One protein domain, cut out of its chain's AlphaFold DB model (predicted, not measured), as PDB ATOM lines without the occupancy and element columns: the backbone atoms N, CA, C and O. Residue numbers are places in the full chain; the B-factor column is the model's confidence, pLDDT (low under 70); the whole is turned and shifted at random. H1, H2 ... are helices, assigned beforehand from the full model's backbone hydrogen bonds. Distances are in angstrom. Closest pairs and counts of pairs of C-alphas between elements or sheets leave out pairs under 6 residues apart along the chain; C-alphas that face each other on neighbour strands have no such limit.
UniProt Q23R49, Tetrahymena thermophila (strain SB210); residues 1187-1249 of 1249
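AT A GLANCE: This is residues 1187 to 1249 of the 1249 residues of a protein of Tetrahymena thermophila (strain SB210) (UniProt Q23R49). Helices H1, H2 and H3 fold back and forth with H2 in the middle, H4 carries on beyond the end of H1, and residues 1242 to 1247 stick out. The 63 printed residues have four named helices, H1 to H4, and no named strand: all helix, compact, radius of gyration of the C-alphas 12.0 A, spans 34 by 24 by 16 A.

HOW THE PARTS SIT: H1, residues 1187 to 1198, and H2, residues 1201 to 1207, form a hairpin at 30 degrees; their closest C-alphas, Leu 1196 and Thr 1204, are 6.2 A apart. H2 and H3, residues 1220 to 1232, form another at 26 degrees, closest at C-alphas 1201 and 1231, 5.5 A. H1 touches H4, residues 1235 to 1240, with residues 1196 to 1198 alone, closest at C-alphas 1197 and 1235, 4.8 A. In H2 every O i to N i+4 pair is within hydrogen-bond range; H1 has 6 of 8, H4 1 of 2, H3 3 of 9 beside 5 of 10 O i to N i+3 pairs.

IN THESE COORDINATES: H1 begins at C-alpha 1187 (127.100, 38.095, 92.210) and spans 15.5 A; H4 ends at C-alpha 1240 (111.900, 15.660, 91.378).

THE WHOLE: The printed part has no cut. The H2 to H3 link is long. Residues 1209 to 1216 and 1237 to 1249 have pLDDT under 70.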
ATOM      1  N   SER A1187     128.087  37.514  93.134       80.88
ATOM      2  CA  SER A1187     127.100  38.095  92.210       80.88
ATOM      3  C   SER A1187     126.992  37.408  90.839       80.88
ATOM      4  O   SER A1187     125.970  37.556  90.167       80.88
ATOM      5  N   TYR A1188     128.004  36.651  90.399       76.75
ATOM      6  CA  TYR A1188     127.929  35.810  89.196       76.75
ATOM      7  C   TYR A1188     127.220  34.478  89.480       76.75
ATOM      8  O   TYR A1188     126.489  33.979  88.626       76.75
ATOM      9  N   TYR A1189     127.370  33.921  90.684       76.81
ATOM     10  CA  TYR A1189     126.603  32.753  91.120       76.81
ATOM     11  C   TYR A1189     125.137  33.126  91.372       76.81
ATOM     12  O   TYR A1189     124.254  32.443  90.859       76.81
ATOM     13  N   ASP A1190     124.877  34.259  92.030       82.69
ATOM     14  CA  ASP A1190     123.531  34.795  92.289       82.69
ATOM     15  C   ASP A1190     122.743  35.108  91.003       82.69
ATOM     16  O   ASP A1190     121.514  35.059  91.004       82.69
ATOM     17  N   SER A1191     123.430  35.449  89.904       83.88
ATOM     18  CA  SER A1191     122.797  35.835  88.631       83.88
ATOM     19  C   SER A1191     122.751  34.733  87.569       83.88
ATOM     20  O   SER A1191     121.912  34.820  86.675       83.88
ATOM     21  N   LEU A1192     123.597  33.700  87.661       84.06
ATOM     22  CA  LEU A1192     123.628  32.574  86.718       84.06
ATOM     23  C   LEU A1192     123.378  31.228  87.409       84.06
ATOM     24  O   LEU A1192     122.376  30.577  87.131       84.06
ATOM     25  N   MET A1193     124.263  30.798  88.310       82.31
ATOM     26  CA  MET A1193     124.222  29.433  88.855       82.31
ATOM     27  C   MET A1193     123.011  29.175  89.755       82.31
ATOM     28  O   MET A1193     122.335  28.164  89.587       82.31
ATOM     29  N   ILE A1194     122.699  30.082  90.684       85.25
ATOM     30  CA  ILE A1194     121.546  29.934  91.577       85.25
ATOM     31  C   ILE A1194     120.228  29.984  90.774       85.25
ATOM     32  O   ILE A1194     119.407  29.076  90.948       85.25
ATOM     33  N   PRO A1195     120.034  30.924  89.824       87.56
ATOM     34  CA  PRO A1195     118.878  30.913  88.932       87.56
ATOM     35  C   PRO A1195     118.766  29.676  88.026       87.56
ATOM     36  O   PRO A1195     117.653  29.176  87.887       87.56
ATOM     37  N   LEU A1196     119.860  29.118  87.484       85.19
ATOM     38  CA  LEU A1196     119.828  27.850  86.723       85.19
ATOM     39  C   LEU A1196     119.389  26.655  87.590       85.19
ATOM     40  O   LEU A1196     118.657  25.774  87.140       85.19
ATOM     41  N   VAL A1197     119.851  26.602  88.840       83.50
ATOM     42  CA  VAL A1197     119.586  25.477  89.749       83.50
ATOM     43  C   VAL A1197     118.166  25.544  90.330       83.50
ATOM     44  O   VAL A1197     117.499  24.511  90.417       83.50
ATOM     45  N   LYS A1198     117.671  26.740  90.684       86.38
ATOM     46  CA  LYS A1198     116.387  26.935  91.392       86.38
ATOM     47  C   LYS A1198     115.236  27.539  90.578       86.38
ATOM     48  O   LYS A1198     114.100  27.461  91.038       86.38
ATOM     49  N   SER A1199     115.481  28.162  89.427       89.19
ATOM     50  CA  SER A1199     114.469  28.941  88.691       89.19
ATOM     51  C   SER A1199     114.451  28.630  87.188       89.19
ATOM     52  O   SER A1199     115.163  27.748  86.731       89.19
ATOM     53  N   ASP A1200     113.614  29.335  86.426       91.50
ATOM     54  CA  ASP A1200     113.457  29.185  84.975       91.50
ATOM     55  C   ASP A1200     114.815  29.213  84.236       91.50
ATOM     56  O   ASP A1200     115.459  30.262  84.106       91.50
ATOM     57  N   ILE A1201     115.249  28.038  83.760       90.12
ATOM     58  CA  ILE A1201     116.518  27.842  83.048       90.12
ATOM     59  C   ILE A1201     116.483  28.623  81.738       90.12
ATOM     60  O   ILE A1201     117.434  29.344  81.432       90.12
ATOM     61  N   CYS A1202     115.382  28.541  80.987       91.06
ATOM     62  CA  CYS A1202     115.245  29.231  79.708       91.06
ATOM     63  C   CYS A1202     115.384  30.750  79.870       91.06
ATOM     64  O   CYS A1202     116.102  31.404  79.110       91.06
ATOM     65  N   LYS A1203     114.739  31.325  80.890       92.12
ATOM     66  CA  LYS A1203     114.825  32.754  81.216       92.12
ATOM     67  C   LYS A1203     116.199  33.139  81.753       92.12
ATOM     68  O   LYS A1203     116.666  34.233  81.451       92.12
ATOM     69  N   THR A1204     116.858  32.260  82.503       90.12
ATOM     70  CA  THR A1204     118.222  32.498  82.993       90.12
ATOM     71  C   THR A1204     119.229  32.532  81.840       90.12
ATOM     72  O   THR A1204     120.029  33.464  81.753       90.12
ATOM     73  N   LEU A1205     119.156  31.580  80.906       86.75
ATOM     74  CA  LEU A1205     120.017  31.535  79.715       86.75
ATOM     75  C   LEU A1205     119.771  32.715  78.759       86.75
ATOM     76  O   LEU A1205     120.717  33.225  78.168       86.75
ATOM     77  N   ASN A1206     118.524  33.185  78.644       87.81
ATOM     78  CA  ASN A1206     118.158  34.349  77.827       87.81
ATOM     79  C   ASN A1206     118.515  35.697  78.502       87.81
ATOM     80  O   ASN A1206     118.879  36.663  77.839       87.81
ATOM     81  N   GLY A1207     118.398  35.777  79.833       81.06
ATOM     82  CA  GLY A1207     118.591  37.008  80.606       81.06
ATOM     83  C   GLY A1207     120.023  37.272  81.080       81.06
ATOM     84  O   GLY A1207     120.346  38.408  81.431       81.06
ATOM     85  N   THR A1208     120.889  36.256  81.111       74.12
ATOM     86  CA  THR A1208     122.303  36.426  81.483       74.12
ATOM     87  C   THR A1208     123.149  36.876  80.293       74.12
ATOM     88  O   THR A1208     122.852  36.595  79.135       74.12
ATOM     89  N   ASN A1209     124.214  37.637  80.567       61.19
ATOM     90  CA  ASN A1209     125.034  38.254  79.524       61.19
ATOM     91  C   ASN A1209     125.661  37.166  78.619       61.19
ATOM     92  O   ASN A1209     126.475  36.385  79.119       61.19
ATOM     93  N   PRO A1210     125.356  37.118  77.303       56.31
ATOM     94  CA  PRO A1210     125.574  35.933  76.465       56.31
ATOM     95  C   PRO A1210     127.042  35.560  76.205       56.31
ATOM     96  O   PRO A1210     127.300  34.628  75.455       56.31
ATOM     97  N   VAL A1211     128.018  36.251  76.814       59.88
ATOM     98  CA  VAL A1211     129.471  35.988  76.716       59.88
ATOM     99  C   VAL A1211     129.820  34.504  76.874       59.88
ATOM    100  O   VAL A1211     130.644  34.008  76.114       59.88
ATOM    101  N   TYR A1212     129.178  33.807  77.814       58.41
ATOM    102  CA  TYR A1212     129.456  32.400  78.128       58.41
ATOM    103  C   TYR A1212     128.780  31.396  77.179       58.41
ATOM    104  O   TYR A1212     129.155  30.228  77.169       58.41
ATOM    105  N   PHE A1213     127.819  31.846  76.364       64.06
ATOM    106  CA  PHE A1213     127.027  31.004  75.461       64.06
ATOM    107  C   PHE A1213     127.113  31.442  73.987       64.06
ATOM    108  O   PHE A1213     126.364  30.933  73.164       64.06
ATOM    109  N   ARG A1214     128.031  32.354  73.617       54.31
ATOM    110  CA  ARG A1214     128.111  32.957  72.260       54.31
ATOM    111  C   ARG A1214     128.226  31.966  71.103       54.31
ATOM    112  O   ARG A1214     127.859  32.309  69.985       54.31
ATOM    113  N   GLU A1215     128.767  30.782  71.359       56.31
ATOM    114  CA  GLU A1215     128.971  29.727  70.359       56.31
ATOM    115  C   GLU A1215     127.752  28.792  70.228       56.31
ATOM    116  O   GLU A1215     127.699  27.964  69.320       56.31
ATOM    117  N   ILE A1216     126.750  28.934  71.105       63.91
ATOM    118  CA  ILE A1216     125.524  28.136  71.125       63.91
ATOM    119  C   ILE A1216     124.356  29.023  70.685       63.91
ATOM    120  O   ILE A1216     124.024  30.014  71.331       63.91
ATOM    121  N   SER A1217     123.687  28.640  69.595       71.06
ATOM    122  CA  SER A1217     122.440  29.274  69.150       71.06
ATOM    123  C   SER A1217     121.283  28.867  70.070       71.06
ATOM    124  O   SER A1217     120.514  27.955  69.775       71.06
ATOM    125  N   PHE A1218     121.195  29.521  71.229       80.50
ATOM    126  CA  PHE A1218     120.114  29.311  72.185       80.50
ATOM    127  C   PHE A1218     118.804  29.919  71.668       80.50
ATOM    128  O   PHE A1218     118.701  31.126  71.455       80.50
ATOM    129  N   ASP A1219     117.802  29.065  71.494       86.38
ATOM    130  CA  ASP A1219     116.451  29.431  71.084       86.38
ATOM    131  C   ASP A1219     115.514  29.302  72.293       86.38
ATOM    132  O   ASP A1219     115.284  28.207  72.820       86.38
ATOM    133  N   TYR A1220     115.012  30.447  72.758       89.38
ATOM    134  CA  TYR A1220     114.177  30.544  73.952       89.38
ATOM    135  C   TYR A1220     112.812  29.867  73.774       89.38
ATOM    136  O   TYR A1220     112.353  29.191  74.694       89.38
ATOM    137  N   ASP A1221     112.193  29.979  72.598       91.88
ATOM    138  CA  ASP A1221     110.865  29.417  72.338       91.88
ATOM    139  C   ASP A1221     110.939  27.889  72.191       91.88
ATOM    140  O   ASP A1221     110.078  27.162  72.697       91.88
ATOM    141  N   ASN A1222     112.018  27.374  71.591       86.44
ATOM    142  CA  ASN A1222     112.332  25.946  71.616       86.44
ATOM    143  C   ASN A1222     112.653  25.452  73.041       86.44
ATOM    144  O   ASN A1222     112.218  24.364  73.405       86.44
ATOM    145  N   CYS A1223     113.349  26.234  73.877       87.19
ATOM    146  CA  CYS A1223     113.589  25.872  75.281       87.19
ATOM    147  C   CYS A1223     112.278  25.780  76.086       87.19
ATOM    148  O   CYS A1223     112.038  24.784  76.769       87.19
ATOM    149  N   VAL A1224     111.405  26.785  75.951       91.69
ATOM    150  CA  VAL A1224     110.105  26.877  76.637       91.69
ATOM    151  C   VAL A1224     109.114  25.807  76.167       91.69
ATOM    152  O   VAL A1224     108.335  25.307  76.971       91.69
ATOM    153  N   SER A1225     109.133  25.425  74.888       87.75
ATOM    154  CA  SER A1225     108.238  24.383  74.359       87.75
ATOM    155  C   SER A1225     108.764  22.952  74.537       87.75
ATOM    156  O   SER A1225     107.981  21.998  74.479       87.75
ATOM    157  N   CYS A1226     110.063  22.769  74.788       81.69
ATOM    158  CA  CYS A1226     110.653  21.449  74.987       81.69
ATOM    159  C   CYS A1226     110.092  20.767  76.247       81.69
ATOM    160  O   CYS A1226     110.028  21.366  77.323       81.69
ATOM    161  N   LEU A1227     109.698  19.493  76.111       78.12
ATOM    162  CA  LEU A1227     109.201  18.644  77.205       78.12
ATOM    163  C   LEU A1227     108.103  19.323  78.050       78.12
ATOM    164  O   LEU A1227     108.138  19.294  79.278       78.12
ATOM    165  N   ASN A1228     107.129  19.953  77.382       84.94
ATOM    166  CA  ASN A1228     106.002  20.661  78.006       84.94
ATOM    167  C   ASN A1228     106.421  21.784  78.984       84.94
ATOM    168  O   ASN A1228     105.692  22.074  79.932       84.94
ATOM    169  N   GLY A1229     107.584  22.409  78.767       83.88
ATOM    170  CA  GLY A1229     108.070  23.516  79.591       83.88
ATOM    171  C   GLY A1229     108.811  23.096  80.860       83.88
ATOM    172  O   GLY A1229     108.952  23.909  81.771       83.88
ATOM    173  N   ILE A1230     109.335  21.867  80.939       83.62
ATOM    174  CA  ILE A1230     110.107  21.418  82.115       83.62
ATOM    175  C   ILE A1230     111.330  22.317  82.405       83.62
ATOM    176  O   ILE A1230     111.661  22.555  83.562       83.62
ATOM    177  N   PHE A1231     111.941  22.903  81.365       84.25
ATOM    178  CA  PHE A1231     113.055  23.856  81.478       84.25
ATOM    179  C   PHE A1231     112.633  25.275  81.919       84.25
ATOM    180  O   PHE A1231     113.487  26.124  82.160       84.25
ATOM    181  N   GLN A1232     111.332  25.543  82.089       89.38
ATOM    182  CA  GLN A1232     110.848  26.745  82.786       89.38
ATOM    183  C   GLN A1232     110.971  26.623  84.317       89.38
ATOM    184  O   GLN A1232     110.567  27.520  85.056       89.38
ATOM    185  N   GLN A1233     111.531  25.514  84.804       86.56
ATOM    186  CA  GLN A1233     111.811  25.234  86.208       86.56
ATOM    187  C   GLN A1233     113.315  25.002  86.402       86.56
ATOM    188  O   GLN A1233     114.025  24.690  85.448       86.56
ATOM    189  N   GLY A1234     113.799  25.136  87.640       81.81
ATOM    190  CA  GLY A1234     115.210  24.903  87.958       81.81
ATOM    191  C   GLY A1234     115.609  23.434  87.847       81.81
ATOM    192  O   GLY A1234     114.779  22.542  88.046       81.81
ATOM    193  N   LEU A1235     116.899  23.184  87.599       76.44
ATOM    194  CA  LEU A1235     117.470  21.835  87.445       76.44
ATOM    195  C   LEU A1235     117.114  20.883  88.603       76.44
ATOM    196  O   LEU A1235     116.937  19.688  88.377       76.44
ATOM    197  N   VAL A1236     116.956  21.405  89.825       72.69
ATOM    198  CA  VAL A1236     116.520  20.620  90.993       72.69
ATOM    199  C   VAL A1236     115.089  20.110  90.823       72.69
ATOM    200  O   VAL A1236     114.811  18.940  91.062       72.69
ATOM    201  N   VAL A1237     114.166  20.972  90.388       64.06
ATOM    202  CA  VAL A1237     112.741  20.621  90.253       64.06
ATOM    203  C   VAL A1237     112.530  19.647  89.091       64.06
ATOM    204  O   VAL A1237     111.765  18.693  89.217       64.06
ATOM    205  N   MET A1238     113.299  19.820  88.010       58.75
ATOM    206  CA  MET A1238     113.336  18.917  86.854       58.75
ATOM    207  C   MET A1238     113.653  17.458  87.236       58.75
ATOM    208  O   MET A1238     113.153  16.544  86.585       58.75
ATOM    209  N   GLN A1239     114.440  17.221  88.293       56.34
ATOM    210  CA  GLN A1239     114.759  15.871  88.780       56.34
ATOM    211  C   GLN A1239     113.724  15.290  89.758       56.34
ATOM    212  O   GLN A1239     113.649  14.072  89.899       56.34
ATOM    213  N   PHE A1240     112.917  16.124  90.423       52.03
ATOM    214  CA  PHE A1240     111.900  15.660  91.378       52.03
ATOM    215  C   PHE A1240     110.549  15.300  90.739       52.03
ATOM    216  O   PHE A1240     109.764  14.596  91.373       52.03
ATOM    217  N   LEU A1241     110.254  15.780  89.525       44.97
ATOM    218  CA  LEU A1241     108.928  15.614  88.910       44.97
ATOM    219  C   LEU A1241     108.699  14.285  88.175       44.97
ATOM    220  O   LEU A1241     107.546  13.884  88.057       44.97
ATOM    221  N   ASP A1242     109.748  13.584  87.740       45.16
ATOM    222  CA  ASP A1242     109.630  12.256  87.120       45.16
ATOM    223  C   ASP A1242     110.799  11.348  87.521       45.16
ATOM    224  O   ASP A1242     111.934  11.519  87.069       45.16
ATOM    225  N   GLY A1243     110.501  10.292  88.285       44.25
ATOM    226  CA  GLY A1243     111.473   9.251  88.653       44.25
ATOM    227  C   GLY A1243     112.014   8.427  87.473       44.25
ATOM    228  O   GLY A1243     112.895   7.588  87.666       44.25
ATOM    229  N   GLU A1244     111.513   8.658  86.255       40.91
ATOM    230  CA  GLU A1244     111.968   8.011  85.018       40.91
ATOM    231  C   GLU A1244     112.846   8.915  84.124       40.91
ATOM    232  O   GLU A1244     113.427   8.415  83.153       40.91
ATOM    233  N   ILE A1245     113.046  10.206  84.451       42.12
ATOM    234  CA  ILE A1245     113.947  11.108  83.697       42.12
ATOM    235  C   ILE A1245     115.420  10.791  84.017       42.12
ATOM    236  O   ILE A1245     116.151  11.498  84.698       42.12
ATOM    237  N   SER A1246     115.883   9.676  83.456       38.34
ATOM    238  CA  SER A1246     117.292   9.275  83.368       38.34
ATOM    239  C   SER A1246     117.758   9.181  81.904       38.34
ATOM    240  O   SER A1246     118.502   8.255  81.557       38.34
ATOM    241  N   ILE A1247     117.191  10.035  81.037       35.28
ATOM    242  CA  ILE A1247     117.216   9.917  79.561       35.28
ATOM    243  C   ILE A1247     117.481  11.267  78.843       35.28
ATOM    244  O   ILE A1247     117.793  11.268  77.656       35.28
ATOM    245  N   ILE A1248     117.356  12.410  79.535       35.47
ATOM    246  CA  ILE A1248     117.332  13.767  78.935       35.47
ATOM    247  C   ILE A1248     118.629  14.580  79.181       35.47
ATOM    248  O   ILE A1248     118.806  15.644  78.590       35.47
ATOM    249  N   LEU A1249     119.555  14.041  79.986       29.47
ATOM    250  CA  LEU A1249     120.965  14.450  80.096       29.47
ATOM    251  C   LEU A1249     121.862  13.338  79.529       29.47
ATOM    252  O   LEU A1249     122.875  13.691  78.890       29.47
TER     253      LEU A1249